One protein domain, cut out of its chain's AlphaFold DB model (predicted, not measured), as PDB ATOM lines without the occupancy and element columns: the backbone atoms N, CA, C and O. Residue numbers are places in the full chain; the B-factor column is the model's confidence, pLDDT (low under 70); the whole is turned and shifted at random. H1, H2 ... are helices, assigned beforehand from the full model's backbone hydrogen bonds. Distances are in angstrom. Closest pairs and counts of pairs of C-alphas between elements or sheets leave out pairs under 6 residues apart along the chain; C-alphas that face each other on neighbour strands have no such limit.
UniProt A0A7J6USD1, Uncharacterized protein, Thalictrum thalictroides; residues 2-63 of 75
ATOM      1  N   GLU A   2     140.814 208.808 145.239       93.69
ATOM      2  CA  GLU A   2     140.335 209.728 146.289       93.69
ATOM      3  C   GLU A   2     140.835 211.174 146.142       93.69
ATOM      4  O   GLU A   2     140.028 212.075 145.959       93.69
ATOM      5  N   SER A   3     142.157 211.387 146.104       96.50
ATOM      6  CA  SER A   3     142.742 212.729 145.949       96.50
ATOM      7  C   SER A   3     142.317 213.446 144.655       96.50
ATOM      8  O   SER A   3     142.141 214.665 144.644       96.50
ATOM      9  N   PHE A   4     142.117 212.708 143.558       96.19
ATOM     10  CA  PHE A   4     141.612 213.295 142.316       96.19
ATOM     11  C   PHE A   4     140.165 213.763 142.501       96.19
ATOM     12  O   PHE A   4     139.858 214.917 142.207       96.19
ATOM     13  N   LEU A   5     139.292 212.899 143.033       96.06
ATOM     14  CA  LEU A   5     137.876 213.211 143.231       96.06
ATOM     15  C   LEU A   5     137.663 214.331 144.258       96.06
ATOM     16  O   LEU A   5     136.830 215.200 144.013       96.06
ATOM     17  N   SER A   6     138.437 214.364 145.349       97.31
ATOM     18  CA  SER A   6     138.367 215.441 146.345       97.31
ATOM     19  C   SER A   6     138.707 216.794 145.722       97.31
ATOM     20  O   SER A   6     137.966 217.754 145.888       97.31
ATOM     21  N   THR A   7     139.761 216.841 144.904       98.06
ATOM     22  CA  THR A   7     140.149 218.061 144.183       98.06
ATOM     23  C   THR A   7     139.076 218.467 143.168       98.06
ATOM     24  O   THR A   7     138.725 219.637 143.056       98.06
ATOM     25  N   ARG A   8     138.502 217.504 142.426       97.25
ATOM     26  CA  ARG A   8     137.419 217.798 141.471       97.25
ATOM     27  C   ARG A   8     136.162 218.331 142.162       97.25
ATOM     28  O   ARG A   8     135.484 219.166 141.576       97.25
ATOM     29  N   ALA A   9     135.860 217.885 143.380       96.38
ATOM     30  CA  ALA A   9     134.705 218.364 144.135       96.38
ATOM     31  C   ALA A   9     134.811 219.854 144.510       96.38
ATOM     32  O   ALA A   9     133.787 220.528 144.578       96.38
ATOM     33  N   GLU A  10     136.026 220.370 144.718       97.69
ATOM     34  CA  GLU A  10     136.264 221.794 144.999       97.69
ATOM     35  C   GLU A  10     136.186 222.667 143.737       97.69
ATOM     36  O   GLU A  10     135.796 223.831 143.804       97.69
ATOM     37  N   GLU A  11     136.550 222.113 142.578       98.12
ATOM     38  CA  GLU A  11     136.629 222.858 141.316       98.12
ATOM     39  C   GLU A  11     135.334 222.838 140.493       98.12
ATOM     40  O   GLU A  11     135.073 223.760 139.716       98.12
ATOM     41  N   ILE A  12     134.532 221.778 140.613       97.94
ATOM     42  CA  ILE A  12     133.283 221.638 139.864       97.94
ATOM     43  C   ILE A  12     132.212 222.538 140.484       97.94
ATOM     44  O   ILE A  12     131.913 222.472 141.674       97.94
ATOM     45  N   VAL A  13     131.589 223.370 139.648       97.00
ATOM     46  CA  VAL A  13     130.475 224.234 140.061       97.00
ATOM     47  C   VAL A  13     129.272 223.418 140.536       97.00
ATOM     48  O   VAL A  13     129.051 222.291 140.092       97.00
ATOM     49  N   SER A  14     128.436 224.007 141.393       96.94
ATOM     50  CA  SER A  14     127.192 223.365 141.831       96.94
ATOM     51  C   SER A  14     126.328 222.952 140.629       96.94
ATOM     52  O   SER A  14     126.048 223.766 139.750       96.94
ATOM     53  N   GLY A  15     125.938 221.674 140.579       96.44
ATOM     54  CA  GLY A  15     125.190 221.084 139.461       96.44
ATOM     55  C   GLY A  15     126.034 220.693 138.239       96.44
ATOM     56  O   GLY A  15     125.483 220.184 137.264       96.44
ATOM     57  N   GLY A  16     127.351 220.904 138.271       97.56
ATOM     58  CA  GLY A  16     128.270 220.453 137.231       97.56
ATOM     59  C   GLY A  16     128.401 218.927 137.182       97.56
ATOM     60  O   GLY A  16     128.241 218.236 138.187       97.56
ATOM     61  N   LEU A  17     128.701 218.401 135.994       97.12
ATOM     62  CA  LEU A  17     128.856 216.967 135.748       97.12
ATOM     63  C   LEU A  17     130.305 216.623 135.406       97.12
ATOM     64  O   LEU A  17     131.032 217.425 134.821       97.12
ATOM     65  N   MET A  18     130.693 215.390 135.721       96.69
ATOM     66  CA  MET A  18     131.990 214.819 135.380       96.69
ATOM     67  C   MET A  18     131.783 213.438 134.764       96.69
ATOM     68  O   MET A  18     131.048 212.615 135.304       96.69
ATOM     69  N   ALA A  19     132.447 213.190 133.637       96.44
ATOM     70  CA  ALA A  19     132.495 211.891 132.981       96.44
ATOM     71  C   ALA A  19     133.950 211.413 132.929       96.44
ATOM     72  O   ALA A  19     134.843 212.179 132.566       96.44
ATOM     73  N   LEU A  20     134.185 210.152 133.293       93.94
ATOM     74  CA  LEU A  20     135.508 209.534 133.331       93.94
ATOM     75  C   LEU A  20     135.527 208.297 132.430       93.94
ATOM     76  O   LEU A  20     134.634 207.458 132.505       93.94
ATOM     77  N   VAL A  21     136.565 208.182 131.600       92.56
ATOM     78  CA  VAL A  21     136.853 206.989 130.794       92.56
ATOM     79  C   VAL A  21     138.237 206.505 131.197       92.56
ATOM     80  O   VAL A  21     139.232 207.168 130.909       92.56
ATOM     81  N   ILE A  22     138.296 205.375 131.898       88.75
ATOM     82  CA  ILE A  22     139.541 204.821 132.437       88.75
ATOM     83  C   ILE A  22     139.674 203.329 132.106       88.75
ATOM     84  O   ILE A  22     138.658 202.651 131.937       88.75
ATOM     85  N   PRO A  23     140.905 202.791 132.030       85.38
ATOM     86  CA  PRO A  23     141.114 201.349 131.966       85.38
ATOM     87  C   PRO A  23     140.558 200.660 133.217       85.38
ATOM     88  O   PRO A  23     140.807 201.108 134.333       85.38
ATOM     89  N   ALA A  24     139.851 199.552 133.024       85.50
ATOM     90  CA  ALA A  24     139.298 198.721 134.090       85.50
ATOM     91  C   ALA A  24     139.480 197.238 133.738       85.50
ATOM     92  O   ALA A  24     139.714 196.895 132.575       85.50
ATOM     93  N   ARG A  25     139.374 196.357 134.736       82.94
ATOM     94  CA  ARG A  25     139.465 194.901 134.550       82.94
ATOM     95  C   ARG A  25     138.175 194.192 134.990       82.94
ATOM     96  O   ARG A  25     137.531 194.637 135.940       82.94
ATOM     97  N   PRO A  26     137.807 193.059 134.369       83.12
ATOM     98  CA  PRO A  26     136.754 192.196 134.895       83.12
ATOM     99  C   PRO A  26     137.145 191.605 136.257       83.12
ATOM    100  O   PRO A  26     138.304 191.247 136.474       83.12
ATOM    101  N   LYS A  27     136.170 191.427 137.154       79.50
ATOM    102  CA  LYS A  27     136.376 190.865 138.502       79.50
ATOM    103  C   LYS A  27     136.989 189.465 138.497       79.50
ATOM    104  O   LYS A  27     137.826 189.148 139.334       79.50
ATOM    105  N   GLU A  28     136.588 188.651 137.528       72.75
ATOM    106  CA  GLU A  28     136.991 187.247 137.394       72.75
ATOM    107  C   GLU A  28     138.412 187.078 136.840       72.75
ATOM    108  O   GLU A  28     138.977 185.987 136.905       72.75
ATOM    109  N   ASN A  29     139.018 188.145 136.305       64.81
ATOM    110  CA  ASN A  29     140.324 188.071 135.670       64.81
ATOM    111  C   ASN A  29     141.404 188.713 136.551       64.81
ATOM    112  O   ASN A  29     141.634 189.922 136.520       64.81
ATOM    113  N   LEU A  30     142.081 187.875 137.341       61.84
ATOM    114  CA  LEU A  30     143.308 188.243 138.060       61.84
ATOM    115  C   LEU A  30     144.562 188.123 137.181       61.84
ATOM    116  O   LEU A  30     145.656 188.457 137.628       61.84
ATOM    117  N   SER A  31     144.437 187.612 135.951       58.78
ATOM    118  CA  SER A  31     145.597 187.420 135.087       58.78
ATOM    119  C   SER A  31     146.018 188.731 134.420       58.78
ATOM    120  O   SER A  31     145.193 189.496 133.910       58.78
ATOM    121  N   THR A  32     147.331 188.948 134.354       55.03
ATOM    122  CA  THR A  32     147.999 190.040 133.622       55.03
ATOM    123  C   THR A  32     147.593 190.117 132.144       55.03
ATOM    124  O   THR A  32     147.720 191.166 131.519       55.03
ATOM    125  N   LYS A  33     147.006 189.042 131.597       53.22
ATOM    126  CA  LYS A  33     146.536 188.932 130.208       53.22
ATOM    127  C   LYS A  33     145.336 189.821 129.870       53.22
ATOM    128  O   LYS A  33     145.016 189.953 128.695       53.22
ATOM    129  N   SER A  34     144.658 190.402 130.865       54.62
ATOM    130  CA  SER A  34     143.524 191.311 130.632       54.62
ATOM    131  C   SER A  34     143.921 192.771 130.429       54.62
ATOM    132  O   SER A  34     143.040 193.601 130.197       54.62
ATOM    133  N   PHE A  35     145.201 193.119 130.585       61.03
ATOM    134  CA  PHE A  35     145.626 194.504 130.436       61.03
ATOM    135  C   PHE A  35     145.637 194.915 128.954       61.03
ATOM    136  O   PHE A  35     146.136 194.165 128.116       61.03
ATOM    137  N   PRO A  36     145.162 196.129 128.617       62.12
ATOM    138  CA  PRO A  36     145.253 196.656 127.252       62.12
ATOM    139  C   PRO A  36     146.706 196.864 126.790       62.12
ATOM    140  O   PRO A  36     146.956 197.006 125.597       62.12
ATOM    141  N   PHE A  37     147.664 196.856 127.723       67.69
ATOM    142  CA  PHE A  37     149.096 196.915 127.452       67.69
ATOM    143  C   PHE A  37     149.769 195.588 127.814       67.69
ATOM    144  O   PHE A  37     149.570 195.100 128.928       67.69
ATOM    145  N   PRO A  38     150.614 195.019 126.935       75.88
ATOM    146  CA  PRO A  38     151.298 193.765 127.206       75.88
ATOM    147  C   PRO A  38     152.506 193.994 128.129       75.88
ATOM    148  O   PRO A  38     153.659 193.897 127.706       75.88
ATOM    149  N   LEU A  39     152.247 194.315 129.400       83.19
ATOM    150  CA  LEU A  39     153.290 194.548 130.407       83.19
ATOM    151  C   LEU A  39     154.219 193.336 130.565       83.19
ATOM    152  O   LEU A  39     155.417 193.515 130.755       83.19
ATOM    153  N   ASP A  40     153.697 192.124 130.372       85.62
ATOM    154  CA  ASP A  40     154.493 190.891 130.377       85.62
ATOM    155  C   ASP A  40     155.547 190.880 129.251       85.62
ATOM    156  O   ASP A  40     156.684 190.455 129.460       85.62
ATOM    157  N   ILE A  41     155.207 191.403 128.063       90.06
ATOM    158  CA  ILE A  41     156.154 191.530 126.942       90.06
ATOM    159  C   ILE A  41     157.220 192.570 127.281       90.06
ATOM    160  O   ILE A  41     158.407 192.312 127.084       90.06
ATOM    161  N   LEU A  42     156.817 193.721 127.830       91.44
ATOM    162  CA  LEU A  42     157.761 194.752 128.261       91.44
ATOM    163  C   LEU A  42     158.740 194.201 129.310       91.44
ATOM    164  O   LEU A  42     159.948 194.391 129.168       91.44
ATOM    165  N   GLY A  43     158.236 193.475 130.310       92.88
ATOM    166  CA  GLY A  43     159.055 192.801 131.317       92.88
ATOM    167  C   GLY A  43     160.050 191.820 130.693       92.88
ATOM    168  O   GLY A  43     161.242 191.885 130.990       92.88
ATOM    169  N   SER A  44     159.602 190.980 129.752       94.44
ATOM    170  CA  SER A  44     160.489 190.058 129.025       94.44
ATOM    171  C   SER A  44     161.595 190.793 128.263       94.44
ATOM    172  O   SER A  44     162.758 190.399 128.337       94.44
ATOM    173  N   CYS A  45     161.260 191.876 127.555       95.94
ATOM    174  CA  CYS A  45     162.248 192.667 126.823       95.94
ATOM    175  C   CYS A  45     163.288 193.297 127.761       95.94
ATOM    176  O   CYS A  45     164.481 193.280 127.448       95.94
ATOM    177  N   LEU A  46     162.862 193.816 128.917       96.94
ATOM    178  CA  LEU A  46     163.768 194.377 129.924       96.94
ATOM    179  C   LEU A  46     164.710 193.309 130.498       96.94
ATOM    180  O   LEU A  46     165.909 193.563 130.627       96.94
ATOM    181  N   MET A  47     164.207 192.101 130.758       97.88
ATOM    182  CA  MET A  47     165.041 190.980 131.204       97.88
ATOM    183  C   MET A  47     166.043 190.533 130.135       97.88
ATOM    184  O   MET A  47     167.190 190.223 130.455       97.88
ATOM    185  N   ASP A  48     165.665 190.538 128.857       98.38
ATOM    186  CA  ASP A  48     166.598 190.228 127.769       98.38
ATOM    187  C   ASP A  48     167.694 191.292 127.629       98.38
ATOM    188  O   ASP A  48     168.852 190.963 127.351       98.38
ATOM    189  N   MET A  49     167.365 192.565 127.860       98.25
ATOM    190  CA  MET A  49     168.357 193.639 127.940       98.25
ATOM    191  C   MET A  49     169.289 193.469 129.147       98.25
ATOM    192  O   MET A  49     170.490 193.721 129.014       98.25
ATOM    193  N   ALA A  50     168.773 193.011 130.292       98.38
ATOM    194  CA  ALA A  50     169.573 192.736 131.484       98.38
ATOM    195  C   ALA A  50     170.574 191.596 131.248       98.38
ATOM    196  O   ALA A  50     171.769 191.764 131.485       98.38
ATOM    197  N   LYS A  51     170.128 190.481 130.648       98.25
ATOM    198  CA  LYS A  51     170.997 189.348 130.266       98.25
ATOM    199  C   LYS A  51     172.102 189.741 129.285       98.25
ATOM    200  O   LYS A  51     173.181 189.157 129.302       98.25
ATOM    201  N   LYS A  52     171.841 190.728 128.422       98.44
ATOM    202  CA  LYS A  52     172.831 191.299 127.490       98.44
ATOM    203  C   LYS A  52     173.757 192.335 128.140       98.44
ATOM    204  O   LYS A  52     174.616 192.878 127.453       98.44
ATOM    205  N   GLY A  53     173.575 192.640 129.426       97.69
ATOM    206  CA  GLY A  53     174.364 193.635 130.156       97.69
ATOM    207  C   GLY A  53     174.055 195.089 129.782       97.69
ATOM    208  O   GLY A  53     174.823 195.979 130.137       97.69
ATOM    209  N   VAL A  54     172.953 195.353 129.067       98.50
ATOM    210  CA  VAL A  54     172.560 196.715 128.653       98.50
ATOM    211  C   VAL A  54     171.945 197.489 129.822       98.50
ATOM    212  O   VAL A  54     172.117 198.702 129.932       98.50
ATOM    213  N   VAL A  55     171.235 196.788 130.709       97.44
ATOM    214  CA  VAL A  55     170.662 197.336 131.945       97.44
ATOM    215  C   VAL A  55     171.014 196.438 133.129       97.44
ATOM    216  O   VAL A  55     171.336 195.267 132.957       97.44
ATOM    217  N   ASN A  56     170.969 196.989 134.341       98.31
ATOM    218  CA  ASN A  56     171.183 196.214 135.562       98.31
ATOM    219  C   ASN A  56     169.893 195.468 135.935       98.31
ATOM    220  O   ASN A  56     168.847 196.101 136.063       98.31
ATOM    221  N   GLU A  57     169.985 194.157 136.149       98.00
ATOM    222  CA  GLU A  57     168.861 193.290 136.528       98.00
ATOM    223  C   GLU A  57     168.131 193.771 137.789       98.00
ATOM    224  O   GLU A  57     166.919 193.939 137.759       98.00
ATOM    225  N   ALA A  58     168.853 194.184 138.836       98.12
ATOM    226  CA  ALA A  58     168.246 194.693 140.069       98.12
ATOM    227  C   ALA A  58     167.411 195.971 139.850       98.12
ATOM    228  O   ALA A  58     166.503 196.278 140.629       98.12
ATOM    229  N   LYS A  59     167.694 196.744 138.789       97.81
ATOM    230  CA  LYS A  59     166.843 197.879 138.394       97.81
ATOM    231  C   LYS A  59     165.565 197.426 137.699       97.81
ATOM    232  O   LYS A  59     164.558 198.109 137.827       97.81
ATOM    233  N   VAL A  60     165.611 196.319 136.963       97.00
ATOM    234  CA  VAL A  60     164.418 195.712 136.364       97.00
ATOM    235  C   VAL A  60     163.544 195.116 137.469       97.00
ATOM    236  O   VAL A  60     162.357 195.416 137.506       97.00
ATOM    237  N   ASP A  61     164.137 194.403 138.429       96.56
ATOM    238  CA  ASP A  61     163.408 193.775 139.543       96.56
ATOM    239  C   ASP A  61     162.741 194.787 140.485       96.56
ATOM    240  O   ASP A  61     161.658 194.548 141.015       96.56
ATOM    241  N   SER A  62     163.388 195.934 140.713       97.25
ATOM    242  CA  SER A  62     162.824 197.005 141.547       97.25
ATOM    243  C   SER A  62     161.803 197.874 140.811       97.25
ATOM    244  O   SER A  62     161.065 198.634 141.448       97.25
ATOM    245  N   PHE A  63     161.732 197.777 139.483       94.31
ATOM    246  CA  PHE A  63     160.816 198.569 138.681       94.31
ATOM    247  C   PHE A  63     159.428 197.926 138.632       94.31
ATOM    248  O   PHE A  63     159.253 196.797 138.189       94.31
TER     249      PHE A  63
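Overview. This is residues 2 to 63 of the 75 residues of an uncharacterized protein of Thalictrum thalictroides (UniProt A0A7J6USD1). A small helix, H1, stands near one end of a drawn-out model and a helical hairpin, H2 with H3, is at the other end, with a long link that holds no named element, residues 12 to 38, running between them. H1 touches neither of the other helices, and residues 10 to 17, from the last residues of H1 into the link, stand free and stick out at that end. The printed part has 62 residues with three named helices, in the order H1, H2, H3 along the chain, and no named strand; its class is all helix, though under half of the residues, 29 of the 62, are in named elements. The whole is extended, with a radius of gyration of the C-alphas of 19.3 A, and the C-alphas span 58 by 27 by 13 A along their three main axes.

Arrangement. H1, residues 2 to 11, is apart from H2, residues 39 to 51. H1 is also apart from H3, residues 57 to 62. H2 and H3 touch, with 7 pairs of C-alphas within 8 A; their closest C-alphas, those of Ala 50 and Glu 57, are 5.1 A apart. The two helices run opposite ways at a shallow tilt of 34.6 degrees, only just short of steep, and form a helical hairpin. Their centres are 10.5 A apart. In H1, H2 and H3, every pair of O i and N i+4 is within hydrogen-bond range.

Along the chain. H1 begins at C-alpha 2, at (140.335, 209.728, 146.289), and measures 14.5 A to C-alpha 11. H2, the longest helix with 13 residues, runs 18.5 A from C-alpha 39, at (153.290, 194.548, 130.407), to C-alpha 51. H3 has 6 residues and measures 8.7 A from its first to its last C-alpha; it ends at C-alpha 62, at (162.824, 197.005, 141.547).

Size, cuts and confidence. The two C-alphas farthest apart are those of Ser 14 and Lys 52, at 57.6 A, while the first and last printed C-alphas, those of Glu 2 and Phe 63, are 24.5 A apart. Without residues 10 to 17, the remaining 54 residues span 49 by 28 by 15 A. The link from H1 to H2 is long, with 27 residues, and the link from H2 to H3 is tight, with 5 residues. The printed part has no cut. The mean pLDDT of the printed part is 88.9; the model's confidence is low, under 70, at residues 29 to 37, which lie in the long link.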